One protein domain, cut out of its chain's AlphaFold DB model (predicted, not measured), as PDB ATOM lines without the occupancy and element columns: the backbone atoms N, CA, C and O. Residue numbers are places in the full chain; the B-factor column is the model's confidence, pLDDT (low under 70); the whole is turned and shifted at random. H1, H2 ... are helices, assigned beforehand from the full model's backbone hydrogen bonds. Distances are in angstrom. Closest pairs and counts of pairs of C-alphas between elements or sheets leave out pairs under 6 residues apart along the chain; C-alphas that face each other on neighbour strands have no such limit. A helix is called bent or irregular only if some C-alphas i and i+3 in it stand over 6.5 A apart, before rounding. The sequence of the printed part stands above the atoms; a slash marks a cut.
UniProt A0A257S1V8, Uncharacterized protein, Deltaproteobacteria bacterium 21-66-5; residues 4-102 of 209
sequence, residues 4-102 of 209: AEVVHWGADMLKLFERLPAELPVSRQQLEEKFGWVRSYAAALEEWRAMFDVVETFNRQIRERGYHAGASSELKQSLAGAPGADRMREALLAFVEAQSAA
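AT A GLANCE: This is residues 4 to 102 of the 209 residues of an uncharacterized protein of Deltaproteobacteria bacterium 21-66-5 (UniProt A0A257S1V8). A long helix, H2, bent like an elbow, makes the spine of an elongated, loosely built rod; H1 sits in the crook of the elbow against both arms, and the hairpin of H3 and H4 packs on the far part of the longer arm, H2b. Residues 21 to 27, in the link from H1 to H2a, stick out near the other end. The printed part has 99 residues with four named helices, in the order H1, H2, H3, H4, and no named strand; the class is all helix. The whole is loose, with a radius of gyration of the C-alphas of 18.3 A, and spans 58 by 24 by 20 A.

IN THESE COORDINATES: H2, residues 28 to 65, was assigned as one helix by its hydrogen bonds, but it is bent: C-alphas 40 and 43 are 7.7 A apart. Its arm H2a, residues 28 to 40, measures 17.2 A and is itself irregular, with C-alphas 34 and 37 also 7.7 A apart. Its arm H2b, residues 43 to 65, measures 33.2 A and begins at C-alpha 43, (-81.645, 62.710, 51.575). H1, residues 4 to 18, begins at C-alpha 4, (-70.388, 69.019, 42.846), and measures 21.4 A. H3 is residues 71 to 78, 10.4 A. H4, residues 86 to 100, measures 20.9 A and ends at C-alpha 100, (-62.727, 47.124, 27.086).

HOW THE PARTS SIT: H2, taken whole, is the hub, touching three other helices. H2a and H2b stand about perpendicular at 71 degrees, only just beyond a steep tilt. H1 touches H2b, which meets it with residues 45 to 52 alone; the closest C-alphas, of Val 7 and Leu 45, are 5.9 A apart, at a steep tilt of 50 degrees, opposite ways. H1 also touches H2a, closest at the C-alphas of Gly 10 and Val 38, 6.6 A, at a steep tilt of 52 degrees, opposite ways. H4 touches residues 51 to 58 of H2b with its own residues 88 to 92 alone; the closest C-alphas, of Val 54 and Arg 89, are 6.6 A apart, at a shallow tilt of 14 degrees, the same way. H3 touches residues 57 to 65 of H2b, closest at the C-alphas of Phe 58 and Leu 75, 6.7 A, at a steep tilt of 45 degrees. H3 and H4 form a helical hairpin, with the C-alphas of Ser 72 and Glu 97 closest at 5.4 A and a shallow tilt of 32 degrees, opposite ways. H1 is apart from H3 and H4, and so is H2a. Every O i to N i+4 pair is within hydrogen-bond range in H1, H2b, H3 and H4, but 5 of 9 in H2a.

THE WHOLE: The two C-alphas farthest apart, of Ser 27 and Ala 102, are 58.8 A apart. The printed part has no cut and no long link; H2b to H3 is tight. Mean pLDDT of the printed part is 91.3, and Ala 82 alone is under 70.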
ATOM      1  N   ALA A   4     -71.200  69.668  41.823       85.31
ATOM      2  CA  ALA A   4     -70.388  69.019  42.846       85.31
ATOM      3  C   ALA A   4     -70.051  69.984  43.992       85.31
ATOM      4  O   ALA A   4     -70.174  69.604  45.152       85.31
ATOM      5  N   GLU A   5     -69.698  71.239  43.694       90.00
ATOM      6  CA  GLU A   5     -69.413  72.258  44.721       90.00
ATOM      7  C   GLU A   5     -70.644  72.556  45.583       90.00
ATOM      8  O   GLU A   5     -70.539  72.651  46.803       90.00
ATOM      9  N   VAL A   6     -71.825  72.654  44.964       91.31
ATOM     10  CA  VAL A   6     -73.084  72.917  45.682       91.31
ATOM     11  C   VAL A   6     -73.456  71.745  46.592       91.31
ATOM     12  O   VAL A   6     -73.867  71.954  47.734       91.31
ATOM     13  N   VAL A   7     -73.284  70.510  46.115       91.69
ATOM     14  CA  VAL A   7     -73.574  69.296  46.891       91.69
ATOM     15  C   VAL A   7     -72.589  69.126  48.049       91.69
ATOM     16  O   VAL A   7     -73.016  68.827  49.165       91.69
ATOM     17  N   HIS A   8     -71.296  69.381  47.824       90.62
ATOM     18  CA  HIS A   8     -70.283  69.378  48.884       90.62
ATOM     19  C   HIS A   8     -70.591  70.423  49.955       90.62
ATOM     20  O   HIS A   8     -70.634  70.091  51.138       90.62
ATOM     21  N   TRP A   9     -70.898  71.656  49.543       94.50
ATOM     22  CA  TRP A   9     -71.302  72.712  50.465       94.50
ATOM     23  C   TRP A   9     -72.522  72.307  51.301       94.50
ATOM     24  O   TRP A   9     -72.504  72.447  52.523       94.50
ATOM     25  N   GLY A  10     -73.566  71.760  50.669       93.81
ATOM     26  CA  GLY A  10     -74.772  71.319  51.372       93.81
ATOM     27  C   GLY A  10     -74.475  70.221  52.395       93.81
ATOM     28  O   GLY A  10     -74.952  70.276  53.525       93.81
ATOM     29  N   ALA A  11     -73.635  69.255  52.034       91.38
ATOM     30  CA  ALA A  11     -73.228  68.178  52.928       91.38
ATOM     31  C   ALA A  11     -72.391  68.668  54.117       91.38
ATOM     32  O   ALA A  11     -72.587  68.209  55.242       91.38
ATOM     33  N   ASP A  12     -71.484  69.616  53.891       92.56
ATOM     34  CA  ASP A  12     -70.684  70.209  54.960       92.56
ATOM     35  C   ASP A  12     -71.529  71.101  55.876       92.56
ATOM     36  O   ASP A  12     -71.328  71.091  57.091       92.56
ATOM     37  N   MET A  13     -72.550  71.778  55.340       92.88
ATOM     38  CA  MET A  13     -73.550  72.480  56.148       92.88
ATOM     39  C   MET A  13     -74.335  71.522  57.051       92.88
ATOM     40  O   MET A  13     -74.537  71.826  58.225       92.88
ATOM     41  N   LEU A  14     -74.738  70.346  56.556       91.94
ATOM     42  CA  LEU A  14     -75.401  69.330  57.385       91.94
ATOM     43  C   LEU A  14     -74.493  68.829  58.518       91.94
ATOM     44  O   LEU A  14     -74.937  68.749  59.662       91.94
ATOM     45  N   LYS A  15     -73.204  68.590  58.245       91.06
ATOM     46  CA  LYS A  15     -72.222  68.235  59.288       91.06
ATOM     47  C   LYS A  15     -72.027  69.360  60.309       91.06
ATOM     48  O   LYS A  15     -71.887  69.097  61.502       91.06
ATOM     49  N   LEU A  16     -72.028  70.617  59.859       90.25
ATOM     50  CA  LEU A  16     -71.904  71.788  60.732       90.25
ATOM     51  C   LEU A  16     -73.069  71.878  61.729       90.25
ATOM     52  O   LEU A  16     -72.874  72.232  62.892       90.25
ATOM     53  N   PHE A  17     -74.275  71.519  61.291       87.44
ATOM     54  CA  PHE A  17     -75.453  71.437  62.149       87.44
ATOM     55  C   PHE A  17     -75.340  70.355  63.239       87.44
ATOM     56  O   PHE A  17     -75.827  70.555  64.361       87.44
ATOM     57  N   GLU A  18     -74.706  69.224  62.925       85.94
ATOM     58  CA  GLU A  18     -74.450  68.124  63.866       85.94
ATOM     59  C   GLU A  18     -73.368  68.489  64.883       85.94
ATOM     60  O   GLU A  18     -73.531  68.259  66.085       85.94
ATOM     61  N   ARG A  19     -72.281  69.108  64.414       86.50
ATOM     62  CA  ARG A  19     -71.141  69.498  65.240       86.50
ATOM     63  C   ARG A  19     -70.758  70.941  64.954       86.50
ATOM     64  O   ARG A  19     -70.001  71.211  64.029       86.50
ATOM     65  N   LEU A  20     -71.227  71.844  65.811       84.50
ATOM     66  CA  LEU A  20     -70.871  73.257  65.748       84.50
ATOM     67  C   LEU A  20     -69.530  73.497  66.475       84.50
ATOM     68  O   LEU A  20     -69.448  73.235  67.678       84.50
ATOM     69  N   PRO A  21     -68.476  73.975  65.789       85.19
ATOM     70  CA  PRO A  21     -67.250  74.430  66.440       85.19
ATOM     71  C   PRO A  21     -67.513  75.532  67.474       85.19
ATOM     72  O   PRO A  21     -68.296  76.446  67.225       85.19
ATOM     73  N   ALA A  22     -66.813  75.477  68.611       77.81
ATOM     74  CA  ALA A  22     -66.987  76.427  69.715       77.81
ATOM     75  C   ALA A  22     -66.559  77.870  69.374       77.81
ATOM     76  O   ALA A  22     -67.024  78.811  70.004       77.81
ATOM     77  N   GLU A  23     -65.686  78.042  68.379       83.19
ATOM     78  CA  GLU A  23     -65.092  79.334  68.000       83.19
ATOM     79  C   GLU A  23     -65.909  80.105  66.949       83.19
ATOM     80  O   GLU A  23     -65.499  81.176  66.502       83.19
ATOM     81  N   LEU A  24     -67.056  79.576  66.513       83.06
ATOM     82  CA  LEU A  24     -67.840  80.237  65.474       83.06
ATOM     83  C   LEU A  24     -68.562  81.481  66.011       83.06
ATOM     84  O   LEU A  24     -69.248  81.403  67.030       83.06
ATOM     85  N   PRO A  25     -68.525  82.610  65.279       85.75
ATOM     86  CA  PRO A  25     -69.197  83.850  65.670       85.75
ATOM     87  C   PRO A  25     -70.719  83.815  65.425       85.75
ATOM     88  O   PRO A  25     -71.355  84.862  65.317       85.75
ATOM     89  N   VAL A  26     -71.309  82.627  65.274       85.56
ATOM     90  CA  VAL A  26     -72.710  82.424  64.890       85.56
ATOM     91  C   VAL A  26     -73.357  81.475  65.887       85.56
ATOM     92  O   VAL A  26     -72.839  80.390  66.149       85.56
ATOM     93  N   SER A  27     -74.508  81.867  66.434       86.69
ATOM     94  CA  SER A  27     -75.270  80.994  67.323       86.69
ATOM     95  C   SER A  27     -75.980  79.887  66.539       86.69
ATOM     96  O   SER A  27     -76.339  80.055  65.370       86.69
ATOM     97  N   ARG A  28     -76.265  78.755  67.196       85.88
ATOM     98  CA  ARG A  28     -77.076  77.680  66.596       85.88
ATOM     99  C   ARG A  28     -78.425  78.199  66.078       85.88
ATOM    100  O   ARG A  28     -78.869  77.767  65.023       85.88
ATOM    101  N   GLN A  29     -79.047  79.139  66.789       88.31
ATOM    102  CA  GLN A  29     -80.318  79.736  66.377       88.31
ATOM    103  C   GLN A  29     -80.185  80.514  65.059       88.31
ATOM    104  O   GLN A  29     -80.966  80.290  64.140       88.31
ATOM    105  N   GLN A  30     -79.165  81.369  64.934       90.12
ATOM    106  CA  GLN A  30     -78.914  82.133  63.706       90.12
ATOM    107  C   GLN A  30     -78.607  81.222  62.511       90.12
ATOM    108  O   GLN A  30     -78.983  81.531  61.379       90.12
ATOM    109  N   LEU A  31     -77.916  80.104  62.758       90.62
ATOM    110  CA  LEU A  31     -77.624  79.106  61.735       90.62
ATOM    111  C   LEU A  31     -78.911  78.439  61.229       90.62
ATOM    112  O   LEU A  31     -79.091  78.318  60.019       90.62
ATOM    113  N   GLU A  32     -79.825  78.065  62.130       90.94
ATOM    114  CA  GLU A  32     -81.100  77.451  61.741       90.94
ATOM    115  C   GLU A  32     -82.043  78.422  61.031       90.94
ATOM    116  O   GLU A  32     -82.638  78.057  60.019       90.94
ATOM    117  N   GLU A  33     -82.130  79.673  61.483       93.88
ATOM    118  CA  GLU A  33     -82.963  80.693  60.830       93.88
ATOM    119  C   GLU A  33     -82.550  80.935  59.369       93.88
ATOM    120  O   GLU A  33     -83.404  81.128  58.505       93.88
ATOM    121  N   LYS A  34     -81.242  80.913  59.073       93.25
ATOM    122  CA  LYS A  34     -80.722  81.211  57.726       93.25
ATOM    123  C   LYS A  34     -80.545  79.984  56.834       93.25
ATOM    124  O   LYS A  34     -80.716  80.090  55.620       93.25
ATOM    125  N   PHE A  35     -80.168  78.844  57.409       94.19
ATOM    126  CA  PHE A  35     -79.735  77.663  56.655       94.19
ATOM    127  C   PHE A  35     -80.474  76.378  57.029       94.19
ATOM    128  O   PHE A  35     -80.189  75.336  56.444       94.19
ATOM    129  N   GLY A  36     -81.444  76.419  57.948       92.56
ATOM    130  CA  GLY A  36     -82.197  75.228  58.353       92.56
ATOM    131  C   GLY A  36     -82.940  74.558  57.194       92.56
ATOM    132  O   GLY A  36     -83.145  73.345  57.202       92.56
ATOM    133  N   TRP A  37     -83.248  75.316  56.134       95.62
ATOM    134  CA  TRP A  37     -83.811  74.789  54.889       95.62
ATOM    135  C   TRP A  37     -82.932  73.711  54.235       95.62
ATOM    136  O   TRP A  37     -83.465  72.855  53.547       95.62
ATOM    137  N   VAL A  38     -81.613  73.685  54.468       95.25
ATOM    138  CA  VAL A  38     -80.711  72.667  53.894       95.25
ATOM    139  C   VAL A  38     -81.064  71.259  54.391       95.25
ATOM    140  O   VAL A  38     -80.911  70.286  53.655       95.25
ATOM    141  N   ARG A  39     -81.611  71.133  55.607       93.06
ATOM    142  CA  ARG A  39     -82.010  69.841  56.192       93.06
ATOM    143  C   ARG A  39     -83.104  69.137  55.391       93.06
ATOM    144  O   ARG A  39     -83.116  67.910  55.362       93.06
ATOM    145  N   SER A  40     -83.983  69.878  54.708       95.62
ATOM    146  CA  SER A  40     -85.009  69.265  53.850       95.62
ATOM    147  C   SER A  40     -84.411  68.576  52.619       95.62
ATOM    148  O   SER A  40     -85.050  67.706  52.035       95.62
ATOM    149  N   TYR A  41     -83.168  68.912  52.266       94.50
ATOM    150  CA  TYR A  41     -82.425  68.316  51.162       94.50
ATOM    151  C   TYR A  41     -81.450  67.224  51.609       94.50
ATOM    152  O   TYR A  41     -80.714  66.723  50.765       94.50
ATOM    153  N   ALA A  42     -81.423  66.824  52.886       92.88
ATOM    154  CA  ALA A  42     -80.432  65.871  53.394       92.88
ATOM    155  C   ALA A  42     -80.389  64.557  52.599       92.88
ATOM    156  O   ALA A  42     -79.325  64.171  52.122       92.88
ATOM    157  N   ALA A  43     -81.550  63.939  52.363       91.88
ATOM    158  CA  ALA A  43     -81.645  62.710  51.575       91.88
ATOM    159  C   ALA A  43     -81.204  62.914  50.112       91.88
ATOM    160  O   ALA A  43     -80.470  62.100  49.562       91.88
ATOM    161  N   ALA A  44     -81.602  64.029  49.491       92.25
ATOM    162  CA  ALA A  44     -81.198  64.340  48.121       92.25
ATOM    163  C   ALA A  44     -79.681  64.566  48.023       92.25
ATOM    164  O   ALA A  44     -79.035  64.061  47.113       92.25
ATOM    165  N   LEU A  45     -79.095  65.307  48.965       92.88
ATOM    166  CA  LEU A  45     -77.654  65.557  49.021       92.88
ATOM    167  C   LEU A  45     -76.867  64.259  49.204       92.88
ATOM    168  O   LEU A  45     -75.821  64.100  48.582       92.88
ATOM    169  N   GLU A  46     -77.366  63.326  50.014       90.44
ATOM    170  CA  GLU A  46     -76.773  61.996  50.168       90.44
ATOM    171  C   GLU A  46     -76.789  61.208  48.849       90.44
ATOM    172  O   GLU A  46     -75.746  60.711  48.420       90.44
ATOM    173  N   GLU A  47     -77.924  61.178  48.146       90.19
ATOM    174  CA  GLU A  47     -78.046  60.517  46.840       90.19
ATOM    175  C   GLU A  47     -77.112  61.137  45.786       90.19
ATOM    176  O   GLU A  47     -76.407  60.428  45.063       90.19
ATOM    177  N   TRP A  48     -77.054  62.470  45.720       92.12
ATOM    178  CA  TRP A  48     -76.159  63.176  44.804       92.12
ATOM    179  C   TRP A  48     -74.689  62.904  45.106       92.12
ATOM    180  O   TRP A  48     -73.911  62.707  44.172       92.12
ATOM    181  N   ARG A  49     -74.300  62.853  46.385       89.88
ATOM    182  CA  ARG A  49     -72.930  62.491  46.775       89.88
ATOM    183  C   ARG A  49     -72.570  61.090  46.319       89.88
ATOM    184  O   ARG A  49     -71.530  60.933  45.695       89.88
ATOM    185  N   ALA A  50     -73.452  60.116  46.538       90.19
ATOM    186  CA  ALA A  50     -73.223  58.751  46.076       90.19
ATOM    187  C   ALA A  50     -72.986  58.694  44.555       90.19
ATOM    188  O   ALA A  50     -72.077  58.008  44.090       90.19
ATOM    189  N   MET A  51     -73.749  59.460  43.764       91.12
ATOM    190  CA  MET A  51     -73.525  59.557  42.316       91.12
ATOM    191  C   MET A  51     -72.173  60.198  41.968       91.12
ATOM    192  O   MET A  51     -71.474  59.698  41.085       91.12
ATOM    193  N   PHE A  52     -71.780  61.277  42.652       90.81
ATOM    194  CA  PHE A  52     -70.477  61.910  42.427       90.81
ATOM    195  C   PHE A  52     -69.316  60.985  42.792       90.81
ATOM    196  O   PHE A  52     -68.401  60.844  41.985       90.81
ATOM    197  N   ASP A  53     -69.389  60.283  43.923       89.69
ATOM    198  CA  ASP A  53     -68.356  59.336  44.358       89.69
ATOM    199  C   ASP A  53     -68.140  58.219  43.318       89.69
ATOM    200  O   ASP A  53     -67.002  57.842  43.005       89.69
ATOM    201  N   VAL A  54     -69.233  57.724  42.721       93.25
ATOM    202  CA  VAL A  54     -69.197  56.737  41.631       93.25
ATOM    203  C   VAL A  54     -68.522  57.315  40.381       93.25
ATOM    204  O   VAL A  54     -67.614  56.685  39.830       93.25
ATOM    205  N   VAL A  55     -68.924  58.510  39.936       92.44
ATOM    206  CA  VAL A  55     -68.370  59.162  38.734       92.44
ATOM    207  C   VAL A  55     -66.899  59.525  38.912       92.44
ATOM    208  O   VAL A  55     -66.102  59.316  37.998       92.44
ATOM    209  N   GLU A  56     -66.509  60.045  40.072       91.94
ATOM    210  CA  GLU A  56     -65.119  60.385  40.375       91.94
ATOM    211  C   GLU A  56     -64.234  59.141  40.402       91.94
ATOM    212  O   GLU A  56     -63.143  59.142  39.824       91.94
ATOM    213  N   THR A  57     -64.717  58.056  41.008       93.88
ATOM    214  CA  THR A  57     -63.993  56.781  41.038       93.88
ATOM    215  C   THR A  57     -63.832  56.195  39.639       93.88
ATOM    216  O   THR A  57     -62.726  55.787  39.280       93.88
ATOM    217  N   PHE A  58     -64.894  56.213  38.828       94.88
ATOM    218  CA  PHE A  58     -64.840  55.830  37.417       94.88
ATOM    219  C   PHE A  58     -63.827  56.678  36.637       94.88
ATOM    220  O   PHE A  58     -62.924  56.130  36.006       94.88
ATOM    221  N   ASN A  59     -63.925  58.007  36.721       94.25
ATOM    222  CA  ASN A  59     -63.047  58.913  35.985       94.25
ATOM    223  C   ASN A  59     -61.583  58.707  36.371       94.25
ATOM    224  O   ASN A  59     -60.731  58.631  35.492       94.25
ATOM    225  N   ARG A  60     -61.277  58.582  37.668       94.00
ATOM    226  CA  ARG A  60     -59.915  58.315  38.147       94.00
ATOM    227  C   ARG A  60     -59.365  57.010  37.567       94.00
ATOM    228  O   ARG A  60     -58.290  57.023  36.975       94.00
ATOM    229  N   GLN A  61     -60.124  55.919  37.674       94.31
ATOM    230  CA  GLN A  61     -59.752  54.603  37.138       94.31
ATOM    231  C   GLN A  61     -59.444  54.665  35.635       94.31
ATOM    232  O   GLN A  61     -58.358  54.285  35.203       94.31
ATOM    233  N   ILE A  62     -60.365  55.217  34.840       95.19
ATOM    234  CA  ILE A  62     -60.239  55.271  33.379       95.19
ATOM    235  C   ILE A  62     -59.146  56.246  32.921       95.19
ATOM    236  O   ILE A  62     -58.466  55.983  31.928       95.19
ATOM    237  N   ARG A  63     -58.914  57.345  33.647       93.44
ATOM    238  CA  ARG A  63     -57.805  58.273  33.366       93.44
ATOM    239  C   ARG A  63     -56.439  57.636  33.595       93.44
ATOM    240  O   ARG A  63     -55.522  57.889  32.820       93.44
ATOM    241  N   GLU A  64     -56.295  56.851  34.659       91.38
ATOM    242  CA  GLU A  64     -55.009  56.273  35.056       91.38
ATOM    243  C   GLU A  64     -54.692  54.966  34.328       91.38
ATOM    244  O   GLU A  64     -53.539  54.729  33.964       91.38
ATOM    245  N   ARG A  65     -55.701  54.110  34.129       93.12
ATOM    246  CA  ARG A  65     -55.523  52.742  33.618       93.12
ATOM    247  C   ARG A  65     -56.102  52.524  32.228       93.12
ATOM    248  O   ARG A  65     -55.702  51.571  31.569       93.12
ATOM    249  N   GLY A  66     -56.980  53.407  31.757       95.19
ATOM    250  CA  GLY A  66     -57.658  53.227  30.476       95.19
ATOM    251  C   GLY A  66     -58.666  52.074  30.488       95.19
ATOM    252  O   GLY A  66     -59.133  51.655  31.547       95.19
ATOM    253  N   TYR A  67     -59.010  51.584  29.297       97.19
ATOM    254  CA  TYR A  67     -59.842  50.392  29.112       97.19
ATOM    255  C   TYR A  67     -58.969  49.187  28.761       97.19
ATOM    256  O   TYR A  67     -58.145  49.259  27.852       97.19
ATOM    257  N   HIS A  68     -59.170  48.076  29.458       97.25
ATOM    258  CA  HIS A  68     -58.417  46.830  29.305       97.25
ATOM    259  C   HIS A  68     -59.263  45.663  29.816       97.25
ATOM    260  O   HIS A  68     -60.252  45.876  30.518       97.25
ATOM    261  N   ALA A  69     -58.870  44.421  29.524       95.75
ATOM    262  CA  ALA A  69     -59.665  43.228  29.851       95.75
ATOM    263  C   ALA A  69     -60.092  43.118  31.337       95.75
ATOM    264  O   ALA A  69     -61.123  42.526  31.641       95.75
ATOM    265  N   GLY A  70     -59.321  43.697  32.266       95.50
ATOM    266  CA  GLY A  70     -59.621  43.713  33.704       95.50
ATOM    267  C   GLY A  70     -60.374  44.951  34.209       95.50
ATOM    268  O   GLY A  70     -60.809  44.957  35.362       95.50
ATOM    269  N   ALA A  71     -60.559  45.988  33.385       96.75
ATOM    270  CA  ALA A  71     -61.003  47.313  33.832       96.75
ATOM    271  C   ALA A  71     -62.364  47.293  34.544       96.75
ATOM    272  O   ALA A  71     -62.540  47.923  35.585       96.75
ATOM    273  N   SER A  72     -63.324  46.538  34.009       96.06
ATOM    274  CA  SER A  72     -64.675  46.405  34.574       96.06
ATOM    275  C   SER A  72     -64.655  45.745  35.960       96.06
ATOM    276  O   SER A  72     -65.304  46.216  36.897       96.06
ATOM    277  N   SER A  73     -63.835  44.702  36.134       95.44
ATOM    278  CA  SER A  73     -63.667  44.013  37.418       95.44
ATOM    279  C   SER A  73     -62.991  44.909  38.464       95.44
ATOM    280  O   SER A  73     -63.478  45.025  39.590       95.44
ATOM    281  N   GLU A  74     -61.921  45.605  38.074       95.69
ATOM    282  CA  GLU A  74     -61.202  46.554  38.935       95.69
ATOM    283  C   GLU A  74     -62.092  47.730  39.361       95.69
ATOM    284  O   GLU A  74     -62.094  48.134  40.532       95.69
ATOM    285  N   LEU A  75     -62.900  48.256  38.435       95.62
ATOM    286  CA  LEU A  75     -63.869  49.303  38.735       95.62
ATOM    287  C   LEU A  75     -64.937  48.795  39.706       95.62
ATOM    288  O   LEU A  75     -65.231  49.466  40.693       95.62
ATOM    289  N   LYS A  76     -65.480  47.593  39.478       94.75
ATOM    290  CA  LYS A  76     -66.465  46.978  40.378       94.75
ATOM    291  C   LYS A  76     -65.917  46.829  41.795       94.75
ATOM    292  O   LYS A  76     -66.631  47.126  42.748       94.75
ATOM    293  N   GLN A  77     -64.662  46.403  41.934       94.38
ATOM    294  CA  GLN A  77     -64.000  46.305  43.232       94.38
ATOM    295  C   GLN A  77     -63.819  47.680  43.885       94.38
ATOM    296  O   GLN A  77     -64.053  47.825  45.079       94.38
ATOM    297  N   SER A  78     -63.449  48.697  43.105       92.44
ATOM    298  CA  SER A  78     -63.251  50.065  43.606       92.44
ATOM    299  C   SER A  78     -64.549  50.737  44.055       92.44
ATOM    300  O   SER A  78     -64.518  51.626  44.897       92.44
ATOM    301  N   LEU A  79     -65.682  50.318  43.490       90.94
ATOM    302  CA  LEU A  79     -67.018  50.792  43.850       90.94
ATOM    303  C   LEU A  79     -67.682  49.931  44.940       90.94
ATOM    304  O   LEU A  79     -68.827  50.191  45.315       90.94
ATOM    305  N   ALA A  80     -67.001  48.898  45.447       83.25
ATOM    306  CA  ALA A  80     -67.544  48.039  46.489       83.25
ATOM    307  C   ALA A  80     -67.711  48.825  47.800       83.25
ATOM    308  O   ALA A  80     -66.755  49.388  48.327       83.25
ATOM    309  N   GLY A  81     -68.931  48.840  48.340       71.12
ATOM    310  CA  GLY A  81     -69.239  49.490  49.617       71.12
ATOM    311  C   GLY A  81     -69.693  50.948  49.527       71.12
ATOM    312  O   GLY A  81     -69.995  51.518  50.570       71.12
ATOM    313  N   ALA A  82     -69.799  51.540  48.332       66.88
ATOM    314  CA  ALA A  82     -70.491  52.817  48.146       66.88
ATOM    315  C   ALA A  82     -72.018  52.573  48.109       66.88
ATOM    316  O   ALA A  82     -72.494  51.937  47.162       66.88
ATOM    317  N   PRO A  83     -72.793  53.002  49.126       70.81
ATOM    318  CA  PRO A  83     -74.244  52.862  49.107       70.81
ATOM    319  C   PRO A  83     -74.870  53.855  48.117       70.81
ATOM    320  O   PRO A  83     -74.419  54.992  48.000       70.81
ATOM    321  N   GLY A  84     -75.938  53.440  47.430       80.75
ATOM    322  CA  GLY A  84     -76.671  54.290  46.491       80.75
ATOM    323  C   GLY A  84     -76.079  54.335  45.077       80.75
ATOM    324  O   GLY A  84     -75.070  53.703  44.766       80.75
ATOM    325  N   ALA A  85     -76.762  55.063  44.186       88.56
ATOM    326  CA  ALA A  85     -76.398  55.222  42.773       88.56
ATOM    327  C   ALA A  85     -76.277  53.905  41.967       88.56
ATOM    328  O   ALA A  85     -75.572  53.852  40.957       88.56
ATOM    329  N   ASP A  86     -77.002  52.852  42.364       89.50
ATOM    330  CA  ASP A  86     -76.908  51.505  41.776       89.50
ATOM    331  C   ASP A  86     -77.064  51.504  40.253       89.50
ATOM    332  O   ASP A  86     -76.231  50.953  39.536       89.50
ATOM    333  N   ARG A  87     -78.075  52.221  39.751       91.25
ATOM    334  CA  ARG A  87     -78.330  52.353  38.313       91.25
ATOM    335  C   ARG A  87     -77.149  52.974  37.563       91.25
ATOM    336  O   ARG A  87     -76.839  52.559  36.450       91.25
ATOM    337  N   MET A  88     -76.501  53.980  38.150       92.69
ATOM    338  CA  MET A  88     -75.340  54.639  37.547       92.69
ATOM    339  C   MET A  88     -74.121  53.720  37.573       92.69
ATOM    340  O   MET A  88     -73.425  53.602  36.567       92.69
ATOM    341  N   ARG A  89     -73.896  53.027  38.693       93.50
ATOM    342  CA  ARG A  89     -72.827  52.036  38.828       93.50
ATOM    343  C   ARG A  89     -72.959  50.931  37.781       93.50
ATOM    344  O   ARG A  89     -71.992  50.644  37.085       93.50
ATOM    345  N   GLU A  90     -74.140  50.340  37.641       93.88
ATOM    346  CA  GLU A  90     -74.400  49.294  36.646       93.88
ATOM    347  C   GLU A  90     -74.187  49.797  35.217       93.88
ATOM    348  O   GLU A  90     -73.522  49.127  34.425       93.88
ATOM    349  N   ALA A  91     -74.678  50.999  34.901       95.75
ATOM    350  CA  ALA A  91     -74.485  51.606  33.588       95.75
ATOM    351  C   ALA A  91     -73.000  51.843  33.268       95.75
ATOM    352  O   ALA A  91     -72.560  51.547  32.157       95.75
ATOM    353  N   LEU A  92     -72.216  52.338  34.232       95.75
ATOM    354  CA  LEU A  92     -70.782  52.565  34.047       95.75
ATOM    355  C   LEU A  92     -70.002  51.256  33.931       95.75
ATOM    356  O   LEU A  92     -69.122  51.162  33.084       95.75
ATOM    357  N   LEU A  93     -70.338  50.231  34.719       96.44
ATOM    358  CA  LEU A  93     -69.717  48.908  34.591       96.44
ATOM    359  C   LEU A  93     -69.981  48.303  33.210       96.44
ATOM    360  O   LEU A  93     -69.042  47.873  32.543       96.44
ATOM    361  N   ALA A  94     -71.231  48.339  32.742       97.12
ATOM    362  CA  ALA A  94     -71.587  47.870  31.404       97.12
ATOM    363  C   ALA A  94     -70.872  48.669  30.303       97.12
ATOM    364  O   ALA A  94     -70.417  48.101  29.309       97.12
ATOM    365  N   PHE A  95     -70.736  49.983  30.485       96.94
ATOM    366  CA  PHE A  95     -70.000  50.836  29.561       96.94
ATOM    367  C   PHE A  95     -68.509  50.473  29.507       96.94
ATOM    368  O   PHE A  95     -67.972  50.295  28.415       96.94
ATOM    369  N   VAL A  96     -67.848  50.316  30.660       97.12
ATOM    370  CA  VAL A  96     -66.428  49.926  30.731       97.12
ATOM    371  C   VAL A  96     -66.203  48.559  30.107       97.12
ATOM    372  O   VAL A  96     -65.246  48.403  29.354       97.12
ATOM    373  N   GLU A  97     -67.082  47.594  30.371       97.19
ATOM    374  CA  GLU A  97     -67.035  46.269  29.749       97.19
ATOM    375  C   GLU A  97     -67.061  46.382  28.218       97.19
ATOM    376  O   GLU A  97     -66.179  45.871  27.530       97.19
ATOM    377  N   ALA A  98     -68.025  47.136  27.680       97.06
ATOM    378  CA  ALA A  98     -68.181  47.321  26.242       97.06
ATOM    379  C   ALA A  98     -66.973  48.020  25.596       97.06
ATOM    380  O   ALA A  98     -66.539  47.613  24.521       97.06
ATOM    381  N   GLN A  99     -66.413  49.053  26.237       96.19
ATOM    382  CA  GLN A  99     -65.213  49.731  25.729       96.19
ATOM    383  C   GLN A  99     -63.967  48.836  25.811       96.19
ATOM    384  O   GLN A  99     -63.123  48.856  24.916       96.19
ATOM    385  N   SER A 100     -63.867  48.018  26.859       96.94
ATOM    386  CA  SER A 100     -62.727  47.124  27.086       96.94
ATOM    387  C   SER A 100     -62.713  45.924  26.142       96.94
ATOM    388  O   SER A 100     -61.647  45.380  25.878       96.94
ATOM    389  N   ALA A 101     -63.861  45.543  25.572       95.62
ATOM    390  CA  ALA A 101     -63.961  44.435  24.622       95.62
ATOM    391  C   ALA A 101     -63.139  44.644  23.334       95.62
ATOM    392  O   ALA A 101     -62.806  43.678  22.650       95.62
ATOM    393  N   ALA A 102     -62.808  45.894  22.994       93.00
ATOM    394  CA  ALA A 102     -61.956  46.218  21.851       93.00
ATOM    395  C   ALA A 102     -60.451  46.061  22.143       93.00
ATOM    396  O   ALA A 102     -59.651  46.089  21.205       93.00
TER     397      ALA A 102